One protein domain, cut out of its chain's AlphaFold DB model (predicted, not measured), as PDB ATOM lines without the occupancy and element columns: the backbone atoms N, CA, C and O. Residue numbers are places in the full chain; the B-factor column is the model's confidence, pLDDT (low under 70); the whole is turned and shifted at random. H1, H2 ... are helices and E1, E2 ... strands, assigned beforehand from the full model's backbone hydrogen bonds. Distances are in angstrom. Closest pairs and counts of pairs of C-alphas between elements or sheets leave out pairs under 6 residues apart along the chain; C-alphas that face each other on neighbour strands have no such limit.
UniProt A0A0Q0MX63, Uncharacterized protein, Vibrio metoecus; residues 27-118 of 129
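AT A GLANCE: This is residues 27 to 118 of the 129 residues of an uncharacterized protein of Vibrio metoecus (UniProt A0A0Q0MX63). H2 packs slantwise on one face of a three-stranded sheet, the other face bare, and H3 packs on residues 51 to 56 of H2. Short H1 sits at one end of the longest axis. The printed part has 92 residues, with E1, H1, H2, E2, E3, H3 in chain order, class mixed; the antiparallel sheet runs E1 E3 E2. It is compact, radius of gyration of the C-alphas 13.3 A, spanning 39 by 26 by 19 A.

IN THESE COORDINATES: Find C-alpha 28 at (25.800, -79.694, 3.605); E1 runs to 34, 19.6 A. Then come H1, 37 to 42; H2, 45 to 56; E2, 70 to 75; E3, 82 to 88; and H3, 103 to 117, 20.7 A, ending at (46.777, -87.633, -12.376).

HOW THE PARTS SIT: At inner E3, find N 31 and O 85 of E1 and E3, 2.8 A, and N 73 and O 84 of hairpin E2 and E3, 2.8 A. E1, H1 H2, E2 make a split strand-helix-strand unit, E3 between its strands, with a right-handed crossover. In two layers, H2 is on one face of the sheet, height 8.5 A. H2 touches H3 at C-alphas 55 and 113, the closest, 5.6 A, at a steep tilt of 57 degrees, opposite ways. In H1, H2 and H3, every O i to N i+4 pair is within hydrogen-bond range.

THE WHOLE: The farthest C-alphas, Asp 38 and Gly 94, are 39.9 A apart. The printed part has no cut; links H2 to E2 and E3 to H3 are long. Look for pLDDT under 70 at residues 99 to 101.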
ATOM      1  N   LEU A  27      23.656 -77.880   6.715       80.69
ATOM      2  CA  LEU A  27      23.376 -79.312   6.527       80.69
ATOM      3  C   LEU A  27      24.374 -80.001   5.593       80.69
ATOM      4  O   LEU A  27      24.625 -81.199   5.707       80.69
ATOM      5  N   TYR A  28      24.932 -79.228   4.670       85.44
ATOM      6  CA  TYR A  28      25.800 -79.694   3.605       85.44
ATOM      7  C   TYR A  28      26.945 -78.708   3.386       85.44
ATOM      8  O   TYR A  28      26.825 -77.513   3.671       85.44
ATOM      9  N   ASP A  29      28.049 -79.225   2.866       85.62
ATOM     10  CA  ASP A  29      29.140 -78.439   2.310       85.62
ATOM     11  C   ASP A  29      28.948 -78.330   0.793       85.62
ATOM     12  O   ASP A  29      28.552 -79.296   0.137       85.62
ATOM     13  N   HIS A  30      29.224 -77.150   0.234       88.00
ATOM     14  CA  HIS A  30      29.200 -76.912  -1.208       88.00
ATOM     15  C   HIS A  30      30.623 -76.653  -1.704       88.00
ATOM     16  O   HIS A  30      31.285 -75.715  -1.259       88.00
ATOM     17  N   VAL A  31      31.099 -77.510  -2.602       87.81
ATOM     18  CA  VAL A  31      32.432 -77.444  -3.203       87.81
ATOM     19  C   VAL A  31      32.272 -77.239  -4.696       87.81
ATOM     20  O   VAL A  31      31.552 -77.991  -5.343       87.81
ATOM     21  N   VAL A  32      32.952 -76.242  -5.250       90.19
ATOM     22  CA  VAL A  32      33.037 -76.061  -6.700       90.19
ATOM     23  C   VAL A  32      34.438 -76.451  -7.137       90.19
ATOM     24  O   VAL A  32      35.420 -75.950  -6.587       90.19
ATOM     25  N   VAL A  33      34.527 -77.362  -8.103       91.56
ATOM     26  CA  VAL A  33      35.797 -77.825  -8.669       91.56
ATOM     27  C   VAL A  33      35.806 -77.564 -10.166       91.56
ATOM     28  O   VAL A  33      34.833 -77.847 -10.853       91.56
ATOM     29  N   SER A  34      36.913 -77.049 -10.684       92.06
ATOM     30  CA  SER A  34      37.127 -76.857 -12.120       92.06
ATOM     31  C   SER A  34      38.521 -77.337 -12.486       92.06
ATOM     32  O   SER A  34      39.442 -77.181 -11.682       92.06
ATOM     33  N   PHE A  35      38.685 -77.857 -13.695       92.75
ATOM     34  CA  PHE A  35      39.987 -78.243 -14.236       92.75
ATOM     35  C   PHE A  35      40.569 -77.104 -15.080       92.75
ATOM     36  O   PHE A  35      39.980 -76.028 -15.144       92.75
ATOM     37  N   SER A  36      41.744 -77.269 -15.685       92.56
ATOM     38  CA  SER A  36      42.163 -76.349 -16.750       92.56
ATOM     39  C   SER A  36      41.342 -76.596 -18.022       92.56
ATOM     40  O   SER A  36      40.845 -77.702 -18.229       92.56
ATOM     41  N   GLU A  37      41.241 -75.603 -18.907       90.75
ATOM     42  CA  GLU A  37      40.573 -75.793 -20.207       90.75
ATOM     43  C   GLU A  37      41.240 -76.889 -21.052       90.75
ATOM     44  O   GLU A  37      40.574 -77.615 -21.788       90.75
ATOM     45  N   ASP A  38      42.561 -77.039 -20.933       91.94
ATOM     46  CA  ASP A  38      43.298 -78.098 -21.619       91.94
ATOM     47  C   ASP A  38      42.907 -79.483 -21.106       91.94
ATOM     48  O   ASP A  38      42.811 -80.427 -21.890       91.94
ATOM     49  N   ASP A  39      42.669 -79.619 -19.802       94.50
ATOM     50  CA  ASP A  39      42.188 -80.871 -19.224       94.50
ATOM     51  C   ASP A  39      40.720 -81.126 -19.581       94.50
ATOM     52  O   ASP A  39      40.366 -82.273 -19.834       94.50
ATOM     53  N   ASP A  40      39.886 -80.084 -19.670       93.19
ATOM     54  CA  ASP A  40      38.485 -80.195 -20.111       93.19
ATOM     55  C   ASP A  40      38.365 -80.731 -21.547       93.19
ATOM     56  O   ASP A  40      37.415 -81.452 -21.863       93.19
ATOM     57  N   LYS A  41      39.341 -80.416 -22.411       92.44
ATOM     58  CA  LYS A  41      39.439 -80.941 -23.784       92.44
ATOM     59  C   LYS A  41      39.973 -82.376 -23.838       92.44
ATOM     60  O   LYS A  41      39.607 -83.128 -24.738       92.44
ATOM     61  N   LYS A  42      40.866 -82.750 -22.915       94.44
ATOM     62  CA  LYS A  42      41.536 -84.066 -22.888       94.44
ATOM     63  C   LYS A  42      40.733 -85.137 -22.154       94.44
ATOM     64  O   LYS A  42      40.876 -86.317 -22.463       94.44
ATOM     65  N   LEU A  43      39.951 -84.743 -21.152       94.62
ATOM     66  CA  LEU A  43      39.238 -85.643 -20.254       94.62
ATOM     67  C   LEU A  43      37.731 -85.451 -20.396       94.62
ATOM     68  O   LEU A  43      37.209 -84.337 -20.342       94.62
ATOM     69  N   ASP A  44      37.007 -86.562 -20.507       94.31
ATOM     70  CA  ASP A  44      35.558 -86.520 -20.384       94.31
ATOM     71  C   ASP A  44      35.127 -86.191 -18.940       94.31
ATOM     72  O   ASP A  44      35.872 -86.368 -17.965       94.31
ATOM     73  N   ARG A  45      33.878 -85.735 -18.797       93.88
ATOM     74  CA  ARG A  45      33.318 -85.327 -17.503       93.88
ATOM     75  C   ARG A  45      33.313 -86.449 -16.460       93.88
ATOM     76  O   ARG A  45      33.491 -86.169 -15.281       93.88
ATOM     77  N   PHE A  46      33.120 -87.707 -16.857       95.19
ATOM     78  CA  PHE A  46      33.070 -88.829 -15.919       95.19
ATOM     79  C   PHE A  46      34.458 -89.124 -15.357       95.19
ATOM     80  O   PHE A  46      34.604 -89.366 -14.158       95.19
ATOM     81  N   LYS A  47      35.496 -89.022 -16.195       96.12
ATOM     82  CA  LYS A  47      36.886 -89.142 -15.756       96.12
ATOM     83  C   LYS A  47      37.274 -88.031 -14.784       96.12
ATOM     84  O   LYS A  47      37.955 -88.291 -13.793       96.12
ATOM     85  N   GLN A  48      36.811 -86.812 -15.035       95.56
ATOM     86  CA  GLN A  48      37.007 -85.677 -14.136       95.56
ATOM     87  C   GLN A  48      36.289 -85.877 -12.792       95.56
ATOM     88  O   GLN A  48      36.900 -85.677 -11.743       95.56
ATOM     89  N   MET A  49      35.040 -86.358 -12.797       95.50
ATOM     90  CA  MET A  49      34.301 -86.703 -11.572       95.50
ATOM     91  C   MET A  49      35.027 -87.784 -10.753       95.50
ATOM     92  O   MET A  49      35.171 -87.637  -9.540       95.50
ATOM     93  N   ASP A  50      35.548 -88.831 -11.401       95.56
ATOM     94  CA  ASP A  50      36.355 -89.876 -10.750       95.56
ATOM     95  C   ASP A  50      37.613 -89.298 -10.076       95.56
ATOM     96  O   ASP A  50      37.923 -89.633  -8.928       95.56
ATOM     97  N   ILE A  51      38.310 -88.377 -10.750       96.12
ATOM     98  CA  ILE A  51      39.471 -87.675 -10.183       96.12
ATOM     99  C   ILE A  51      39.067 -86.846  -8.960       96.12
ATOM    100  O   ILE A  51      39.744 -86.941  -7.934       96.12
ATOM    101  N   ILE A  52      37.970 -86.083  -9.036       94.25
ATOM    102  CA  ILE A  52      37.469 -85.261  -7.922       94.25
ATOM    103  C   ILE A  52      37.218 -86.129  -6.685       94.25
ATOM    104  O   ILE A  52      37.744 -85.840  -5.610       94.25
ATOM    105  N   ILE A  53      36.466 -87.222  -6.832       93.50
ATOM    106  CA  ILE A  53      36.136 -88.104  -5.705       93.50
ATOM    107  C   ILE A  53      37.395 -88.746  -5.125       93.50
ATOM    108  O   ILE A  53      37.582 -88.755  -3.908       93.50
ATOM    109  N   LYS A  54      38.309 -89.233  -5.972       94.31
ATOM    110  CA  LYS A  54      39.577 -89.807  -5.499       94.31
ATOM    111  C   LYS A  54      40.478 -88.779  -4.818       94.31
ATOM    112  O   LYS A  54      41.225 -89.161  -3.920       94.31
ATOM    113  N   ALA A  55      40.436 -87.516  -5.235       93.06
ATOM    114  CA  ALA A  55      41.151 -86.439  -4.565       93.06
ATOM    115  C   ALA A  55      40.551 -86.186  -3.175       93.06
ATOM    116  O   ALA A  55      41.272 -86.231  -2.181       93.06
ATOM    117  N   LEU A  56      39.229 -86.034  -3.074       90.94
ATOM    118  CA  LEU A  56      38.554 -85.772  -1.798       90.94
ATOM    119  C   LEU A  56      38.734 -86.890  -0.764       90.94
ATOM    120  O   LEU A  56      38.868 -86.585   0.415       90.94
ATOM    121  N   LYS A  57      38.864 -88.157  -1.183       90.50
ATOM    122  CA  LYS A  57      39.232 -89.268  -0.278       90.50
ATOM    123  C   LYS A  57      40.553 -89.036   0.466       90.50
ATOM    124  O   LYS A  57      40.753 -89.565   1.555       90.50
ATOM    125  N   THR A  58      41.469 -88.273  -0.129       89.44
ATOM    126  CA  THR A  58      42.759 -87.926   0.488       89.44
ATOM    127  C   THR A  58      42.695 -86.652   1.331       89.44
ATOM    128  O   THR A  58      43.590 -86.415   2.144       89.44
ATOM    129  N   ASP A  59      41.625 -85.861   1.197       89.19
ATOM    130  CA  ASP A  59      41.436 -84.633   1.962       89.19
ATOM    131  C   ASP A  59      41.099 -84.949   3.418       89.19
ATOM    132  O   ASP A  59      40.224 -85.764   3.719       89.19
ATOM    133  N   LYS A  60      41.751 -84.259   4.356       84.81
ATOM    134  CA  LYS A  60      41.514 -84.482   5.786       84.81
ATOM    135  C   LYS A  60      40.074 -84.209   6.212       84.81
ATOM    136  O   LYS A  60      39.622 -84.820   7.177       84.81
ATOM    137  N   ASN A  61      39.377 -83.321   5.511       83.50
ATOM    138  CA  ASN A  61      38.012 -82.931   5.829       83.50
ATOM    139  C   ASN A  61      36.964 -83.847   5.197       83.50
ATOM    140  O   ASN A  61      35.819 -83.783   5.630       83.50
ATOM    141  N   PHE A  62      37.343 -84.675   4.217       85.25
ATOM    142  CA  PHE A  62      36.430 -85.509   3.427       85.25
ATOM    143  C   PHE A  62      36.875 -86.980   3.364       85.25
ATOM    144  O   PHE A  62      36.502 -87.710   2.449       85.25
ATOM    145  N   LYS A  63      37.657 -87.449   4.346       79.62
ATOM    146  CA  LYS A  63      38.130 -88.847   4.409       79.62
ATOM    147  C   LYS A  63      36.994 -89.875   4.394       79.62
ATOM    148  O   LYS A  63      37.190 -90.997   3.948       79.62
ATOM    149  N   ASP A  64      35.821 -89.489   4.884       86.62
ATOM    150  CA  ASP A  64      34.607 -90.298   4.974       86.62
ATOM    151  C   ASP A  64      33.687 -90.158   3.751       86.62
ATOM    152  O   ASP A  64      32.543 -90.611   3.789       86.62
ATOM    153  N   ILE A  65      34.157 -89.555   2.650       88.25
ATOM    154  CA  ILE A  65      33.336 -89.312   1.455       88.25
ATOM    155  C   ILE A  65      32.726 -90.595   0.869       88.25
ATOM    156  O   ILE A  65      31.673 -90.540   0.249       88.25
ATOM    157  N   GLU A  66      33.338 -91.762   1.091       87.81
ATOM    158  CA  GLU A  66      32.808 -93.063   0.647       87.81
ATOM    159  C   GLU A  66      31.520 -93.478   1.363       87.81
ATOM    160  O   GLU A  66      30.687 -94.167   0.781       87.81
ATOM    161  N   ILE A  67      31.357 -93.047   2.612       89.94
ATOM    162  CA  ILE A  67      30.195 -93.353   3.454       89.94
ATOM    163  C   ILE A  67      29.327 -92.116   3.702       89.94
ATOM    164  O   ILE A  67      28.458 -92.128   4.572       89.94
ATOM    165  N   THR A  68      29.571 -91.037   2.959       90.38
ATOM    166  CA  THR A  68      28.839 -89.779   3.077       90.38
ATOM    167  C   THR A  68      27.984 -89.571   1.831       90.38
ATOM    168  O   THR A  68      28.522 -89.648   0.730       90.38
ATOM    169  N   PRO A  69      26.684 -89.264   1.959       91.38
ATOM    170  CA  PRO A  69      25.868 -88.842   0.828       91.38
ATOM    171  C   PRO A  69      26.459 -87.596   0.157       91.38
ATOM    172  O   PRO A  69      26.723 -86.584   0.816       91.38
ATOM    173  N   TYR A  70      26.643 -87.647  -1.160       92.00
ATOM    174  CA  TYR A  70      27.026 -86.489  -1.960       92.00
ATOM    175  C   TYR A  70      26.391 -86.538  -3.348       92.00
ATOM    176  O   TYR A  70      26.095 -87.602  -3.887       92.00
ATOM    177  N   VAL A  71      26.238 -85.364  -3.949       92.56
ATOM    178  CA  VAL A  71      25.861 -85.194  -5.353       92.56
ATOM    179  C   VAL A  71      26.946 -84.382  -6.035       92.56
ATOM    180  O   VAL A  71      27.433 -83.404  -5.472       92.56
ATOM    181  N   ILE A  72      27.312 -84.782  -7.250       93.94
ATOM    182  CA  ILE A  72      28.205 -84.029  -8.128       93.94
ATOM    183  C   ILE A  72      27.466 -83.690  -9.423       93.94
ATOM    184  O   ILE A  72      26.963 -84.573 -10.117       93.94
ATOM    185  N   TRP A  73      27.396 -82.400  -9.734       93.44
ATOM    186  CA  TRP A  73      26.674 -81.877 -10.885       93.44
ATOM    187  C   TRP A  73      27.612 -81.067 -11.793       93.44
ATOM    188  O   TRP A  73      28.114 -80.028 -11.355       93.44
ATOM    189  N   PRO A  74      27.895 -81.530 -13.024       93.56
ATOM    190  CA  PRO A  74      28.680 -80.768 -13.991       93.56
ATOM    191  C   PRO A  74      27.851 -79.642 -14.627       93.56
ATOM    192  O   PRO A  74      26.702 -79.854 -15.012       93.56
ATOM    193  N   GLN A  75      28.457 -78.468 -14.793       92.88
ATOM    194  CA  GLN A  75      27.906 -77.307 -15.498       92.88
ATOM    195  C   GLN A  75      28.948 -76.725 -16.463       92.88
ATOM    196  O   GLN A  75      30.149 -76.800 -16.208       92.88
ATOM    197  N   GLU A  76      28.481 -76.166 -17.581       91.44
ATOM    198  CA  GLU A  76      29.303 -75.529 -18.632       91.44
ATOM    199  C   GLU A  76      28.776 -74.123 -19.001       91.44
ATOM    200  O   GLU A  76      29.205 -73.514 -19.976       91.44
ATOM    201  N   ASP A  77      27.844 -73.587 -18.212       88.50
ATOM    202  CA  ASP A  77      27.156 -72.307 -18.442       88.50
ATOM    203  C   ASP A  77      28.054 -71.069 -18.272       88.50
ATOM    204  O   ASP A  77      27.741 -70.002 -18.795       88.50
ATOM    205  N   SER A  78      29.196 -71.204 -17.600       81.25
ATOM    206  CA  SER A  78      30.173 -70.129 -17.388       81.25
ATOM    207  C   SER A  78      31.234 -70.017 -18.492       81.25
ATOM    208  O   SER A  78      32.211 -69.286 -18.335       81.25
ATOM    209  N   GLY A  79      31.084 -70.760 -19.596       83.56
ATOM    210  CA  GLY A  79      32.109 -70.881 -20.640       83.56
ATOM    211  C   GLY A  79      33.252 -71.832 -20.270       83.56
ATOM    212  O   GLY A  79      34.168 -72.033 -21.063       83.56
ATOM    213  N   LYS A  80      33.185 -72.448 -19.082       87.56
ATOM    214  CA  LYS A  80      34.138 -73.441 -18.594       87.56
ATOM    215  C   LYS A  80      33.424 -74.544 -17.823       87.56
ATOM    216  O   LYS A  80      32.497 -74.279 -17.048       87.56
ATOM    217  N   ARG A  81      33.888 -75.787 -17.976       92.12
ATOM    218  CA  ARG A  81      33.336 -76.901 -17.210       92.12
ATOM    219  C   ARG A  81      33.728 -76.786 -15.741       92.12
ATOM    220  O   ARG A  81      34.896 -76.635 -15.377       92.12
ATOM    221  N   HIS A  82      32.733 -76.895 -14.875       94.19
ATOM    222  CA  HIS A  82      32.921 -76.929 -13.436       94.19
ATOM    223  C   HIS A  82      31.894 -77.855 -12.784       94.19
ATOM    224  O   HIS A  82      30.860 -78.189 -13.354       94.19
ATOM    225  N   PHE A  83      32.222 -78.329 -11.590       94.69
ATOM    226  CA  PHE A  83      31.497 -79.374 -10.890       94.69
ATOM    227  C   PHE A  83      31.042 -78.844  -9.542       94.69
ATOM    228  O   PHE A  83      31.863 -78.529  -8.679       94.69
ATOM    229  N   HIS A  84      29.729 -78.769  -9.362       93.56
ATOM    230  CA  HIS A  84      29.104 -78.453  -8.089       93.56
ATOM    231  C   HIS A  84      28.958 -79.740  -7.288       93.56
ATOM    232  O   HIS A  84      28.202 -80.633  -7.665       93.56
ATOM    233  N   MET A  85      29.677 -79.832  -6.176       91.00
ATOM    234  CA  MET A  85      29.546 -80.912  -5.211       91.00
ATOM    235  C   MET A  85      28.791 -80.446  -3.980       91.00
ATOM    236  O   MET A  85      29.229 -79.531  -3.287       91.00
ATOM    237  N   VAL A  86      27.682 -81.113  -3.688       90.81
ATOM    238  CA  VAL A  86      26.935 -80.962  -2.440       90.81
ATOM    239  C   VAL A  86      27.201 -82.206  -1.609       90.81
ATOM    240  O   VAL A  86      26.884 -83.310  -2.040       90.81
ATOM    241  N   ILE A  87      27.817 -82.035  -0.443       89.62
ATOM    242  CA  ILE A  87      28.267 -83.135   0.414       89.62
ATOM    243  C   ILE A  87      27.549 -83.013   1.749       89.62
ATOM    244  O   ILE A  87      27.648 -81.973   2.402       89.62
ATOM    245  N   SER A  88      26.857 -84.062   2.182       88.12
ATOM    246  CA  SER A  88      26.211 -84.080   3.493       88.12
ATOM    247  C   SER A  88      27.239 -83.910   4.615       88.12
ATOM    248  O   SER A  88      28.375 -84.380   4.529       88.12
ATOM    249  N   ARG A  89      26.834 -83.248   5.702       86.50
ATOM    250  CA  ARG A  89      27.587 -83.275   6.964       86.50
ATOM    251  C   ARG A  89      27.226 -84.466   7.845       86.50
ATOM    252  O   ARG A  89      27.789 -84.588   8.923       86.50
ATOM    253  N   PHE A  90      26.304 -85.316   7.415       86.19
ATOM    254  CA  PHE A  90      25.987 -86.581   8.063       86.19
ATOM    255  C   PHE A  90      26.390 -87.732   7.153       86.19
ATOM    256  O   PHE A  90      26.029 -87.728   5.978       86.19
ATOM    257  N   ASN A  91      27.108 -88.714   7.687       88.69
ATOM    258  CA  ASN A  91      27.364 -89.964   6.974       88.69
ATOM    259  C   ASN A  91      26.144 -90.910   7.054       88.69
ATOM    260  O   ASN A  91      25.168 -90.619   7.749       88.69
ATOM    261  N   TYR A  92      26.189 -92.058   6.371       85.69
ATOM    262  CA  TYR A  92      25.096 -93.045   6.403       85.69
ATOM    263  C   TYR A  92      24.839 -93.657   7.793       85.69
ATOM    264  O   TYR A  92      23.763 -94.198   8.029       85.69
ATOM    265  N   ALA A  93      25.790 -93.551   8.727       87.94
ATOM    266  CA  ALA A  93      25.602 -93.940  10.126       87.94
ATOM    267  C   ALA A  93      24.942 -92.829  10.975       87.94
ATOM    268  O   ALA A  93      24.696 -93.012  12.168       87.94
ATOM    269  N   GLY A  94      24.641 -91.673  10.375       83.25
ATOM    270  CA  GLY A  94      24.058 -90.514  11.045       83.25
ATOM    271  C   GLY A  94      25.046 -89.730  11.910       83.25
ATOM    272  O   GLY A  94      24.631 -88.934  12.759       83.25
ATOM    273  N   GLU A  95      26.349 -89.926  11.714       84.88
ATOM    274  CA  GLU A  95      27.391 -89.205  12.440       84.88
ATOM    275  C   GLU A  95      27.642 -87.838  11.805       84.88
ATOM    276  O   GLU A  95      27.817 -87.717  10.593       84.88
ATOM    277  N   PHE A  96      27.675 -86.795  12.638       83.50
ATOM    278  CA  PHE A  96      27.862 -85.425  12.176       83.50
ATOM    279  C   PHE A  96      29.340 -85.040  12.048       83.50
ATOM    280  O   PHE A  96      30.075 -84.996  13.040       83.50
ATOM    281  N   ARG A  97      29.729 -84.609  10.852       79.44
ATOM    282  CA  ARG A  97      31.018 -84.006  10.532       79.44
ATOM    283  C   ARG A  97      31.003 -82.506  10.821       79.44
ATOM    284  O   ARG A  97      30.391 -81.709  10.113       79.44
ATOM    285  N   ASN A  98      31.746 -82.103  11.849       71.81
ATOM    286  CA  ASN A  98      31.914 -80.697  12.235       71.81
ATOM    287  C   ASN A  98      33.223 -80.084  11.704       71.81
ATOM    288  O   ASN A  98      33.839 -79.250  12.368       71.81
ATOM    289  N   ASN A  99      33.696 -80.532  10.542       66.25
ATOM    290  CA  ASN A  99      34.955 -80.030  10.008       66.25
ATOM    291  C   ASN A  99      34.771 -78.574   9.564       66.25
ATOM    292  O   ASN A  99      33.835 -78.236   8.835       66.25
ATOM    293  N   ALA A 100      35.660 -77.697  10.030       63.34
ATOM    294  CA  ALA A 100      35.762 -76.354   9.491       63.34
ATOM    295  C   ALA A 100      36.318 -76.472   8.068       63.34
ATOM    296  O   ALA A 100      37.428 -76.962   7.870       63.34
ATOM    297  N   PHE A 101      35.530 -76.056   7.079       69.25
ATOM    298  CA  PHE A 101      35.927 -76.065   5.678       69.25
ATOM    299  C   PHE A 101      37.239 -75.288   5.491       69.25
ATOM    300  O   PHE A 101      37.262 -74.060   5.595       69.25
ATOM    301  N   SER A 102      38.345 -75.992   5.232       78.94
ATOM    302  CA  SER A 102      39.652 -75.367   5.025       78.94
ATOM    303  C   SER A 102      39.960 -75.273   3.538       78.94
ATOM    304  O   SER A 102      40.333 -76.259   2.901       78.94
ATOM    305  N   LYS A 103      39.876 -74.054   2.990       81.81
ATOM    306  CA  LYS A 103      40.322 -73.763   1.617       81.81
ATOM    307  C   LYS A 103      41.786 -74.160   1.400       81.81
ATOM    308  O   LYS A 103      42.151 -74.564   0.302       81.81
ATOM    309  N   LEU A 104      42.621 -74.059   2.439       85.19
ATOM    310  CA  LEU A 104      44.033 -74.431   2.364       85.19
ATOM    311  C   LEU A 104      44.220 -75.943   2.186       85.19
ATOM    312  O   LEU A 104      45.038 -76.352   1.369       85.19
ATOM    313  N   GLU A 105      43.473 -76.768   2.924       87.31
ATOM    314  CA  GLU A 105      43.578 -78.226   2.779       87.31
ATOM    315  C   GLU A 105      43.044 -78.679   1.417       87.31
ATOM    316  O   GLU A 105      43.729 -79.434   0.733       87.31
ATOM    317  N   LEU A 106      41.933 -78.105   0.945       86.94
ATOM    318  CA  LEU A 106      41.418 -78.387  -0.398       86.94
ATOM    319  C   LEU A 106      42.398 -78.002  -1.512       86.94
ATOM    320  O   LEU A 106      42.532 -78.734  -2.490       86.94
ATOM    321  N   ARG A 107      43.131 -76.890  -1.361       88.56
ATOM    322  CA  ARG A 107      44.210 -76.522  -2.293       88.56
ATOM    323  C   ARG A 107      45.330 -77.561  -2.296       88.56
ATOM    324  O   ARG A 107      45.775 -77.959  -3.368       88.56
ATOM    325  N   LYS A 108      45.767 -78.033  -1.124       90.50
ATOM    326  CA  LYS A 108      46.781 -79.101  -1.034       90.50
ATOM    327  C   LYS A 108      46.289 -80.379  -1.710       90.50
ATOM    328  O   LYS A 108      47.033 -80.975  -2.485       90.50
ATOM    329  N   THR A 109      45.037 -80.757  -1.463       91.69
ATOM    330  CA  THR A 109      44.376 -81.897  -2.105       91.69
ATOM    331  C   THR A 109      44.352 -81.745  -3.627       91.69
ATOM    332  O   THR A 109      44.728 -82.677  -4.338       91.69
ATOM    333  N   ALA A 110      43.992 -80.564  -4.141       92.00
ATOM    334  CA  ALA A 110      44.009 -80.279  -5.574       92.00
ATOM    335  C   ALA A 110      45.422 -80.423  -6.163       92.00
ATOM    336  O   ALA A 110      45.603 -81.180  -7.107       92.00
ATOM    337  N   MET A 111      46.445 -79.815  -5.555       92.25
ATOM    338  CA  MET A 111      47.837 -79.913  -6.030       92.25
ATOM    339  C   MET A 111      48.373 -81.355  -6.045       92.25
ATOM    340  O   MET A 111      49.135 -81.753  -6.936       92.25
ATOM    341  N   GLN A 112      47.989 -82.154  -5.046       93.56
ATOM    342  CA  GLN A 112      48.326 -83.576  -4.993       93.56
ATOM    343  C   GLN A 112      47.632 -84.351  -6.114       93.56
ATOM    344  O   GLN A 112      48.274 -85.166  -6.778       93.56
ATOM    345  N   ALA A 113      46.347 -84.077  -6.359       93.94
ATOM    346  CA  ALA A 113      45.601 -84.673  -7.459       93.94
ATOM    347  C   ALA A 113      46.194 -84.280  -8.818       93.94
ATOM    348  O   ALA A 113      46.406 -85.153  -9.657       93.94
ATOM    349  N   GLU A 114      46.550 -83.009  -9.002       94.44
ATOM    350  CA  GLU A 114      47.188 -82.509 -10.219       94.44
ATOM    351  C   GLU A 114      48.448 -83.298 -10.562       94.44
ATOM    352  O   GLU A 114      48.598 -83.837 -11.660       94.44
ATOM    353  N   SER A 115      49.314 -83.456  -9.562       94.31
ATOM    354  CA  SER A 115      50.564 -84.198  -9.703       94.31
ATOM    355  C   SER A 115      50.323 -85.692  -9.944       94.31
ATOM    356  O   SER A 115      50.972 -86.295 -10.797       94.31
ATOM    357  N   LYS A 116      49.373 -86.299  -9.223       96.31
ATOM    358  CA  LYS A 116      49.073 -87.736  -9.301       96.31
ATOM    359  C   LYS A 116      48.450 -88.140 -10.637       96.31
ATOM    360  O   LYS A 116      48.804 -89.184 -11.181       96.31
ATOM    361  N   TYR A 117      47.520 -87.338 -11.148       94.81
ATOM    362  CA  TYR A 117      46.777 -87.633 -12.376       94.81
ATOM    363  C   TYR A 117      47.391 -86.997 -13.624       94.81
ATOM    364  O   TYR A 117      46.851 -87.188 -14.710       94.81
ATOM    365  N   LYS A 118      48.531 -86.303 -13.484       93.94
ATOM    366  CA  LYS A 118      49.245 -85.629 -14.580       93.94
ATOM    367  C   LYS A 118      48.348 -84.649 -15.350       93.94
ATOM    368  O   LYS A 118      48.449 -84.548 -16.570       93.94
TER     369      LYS A 118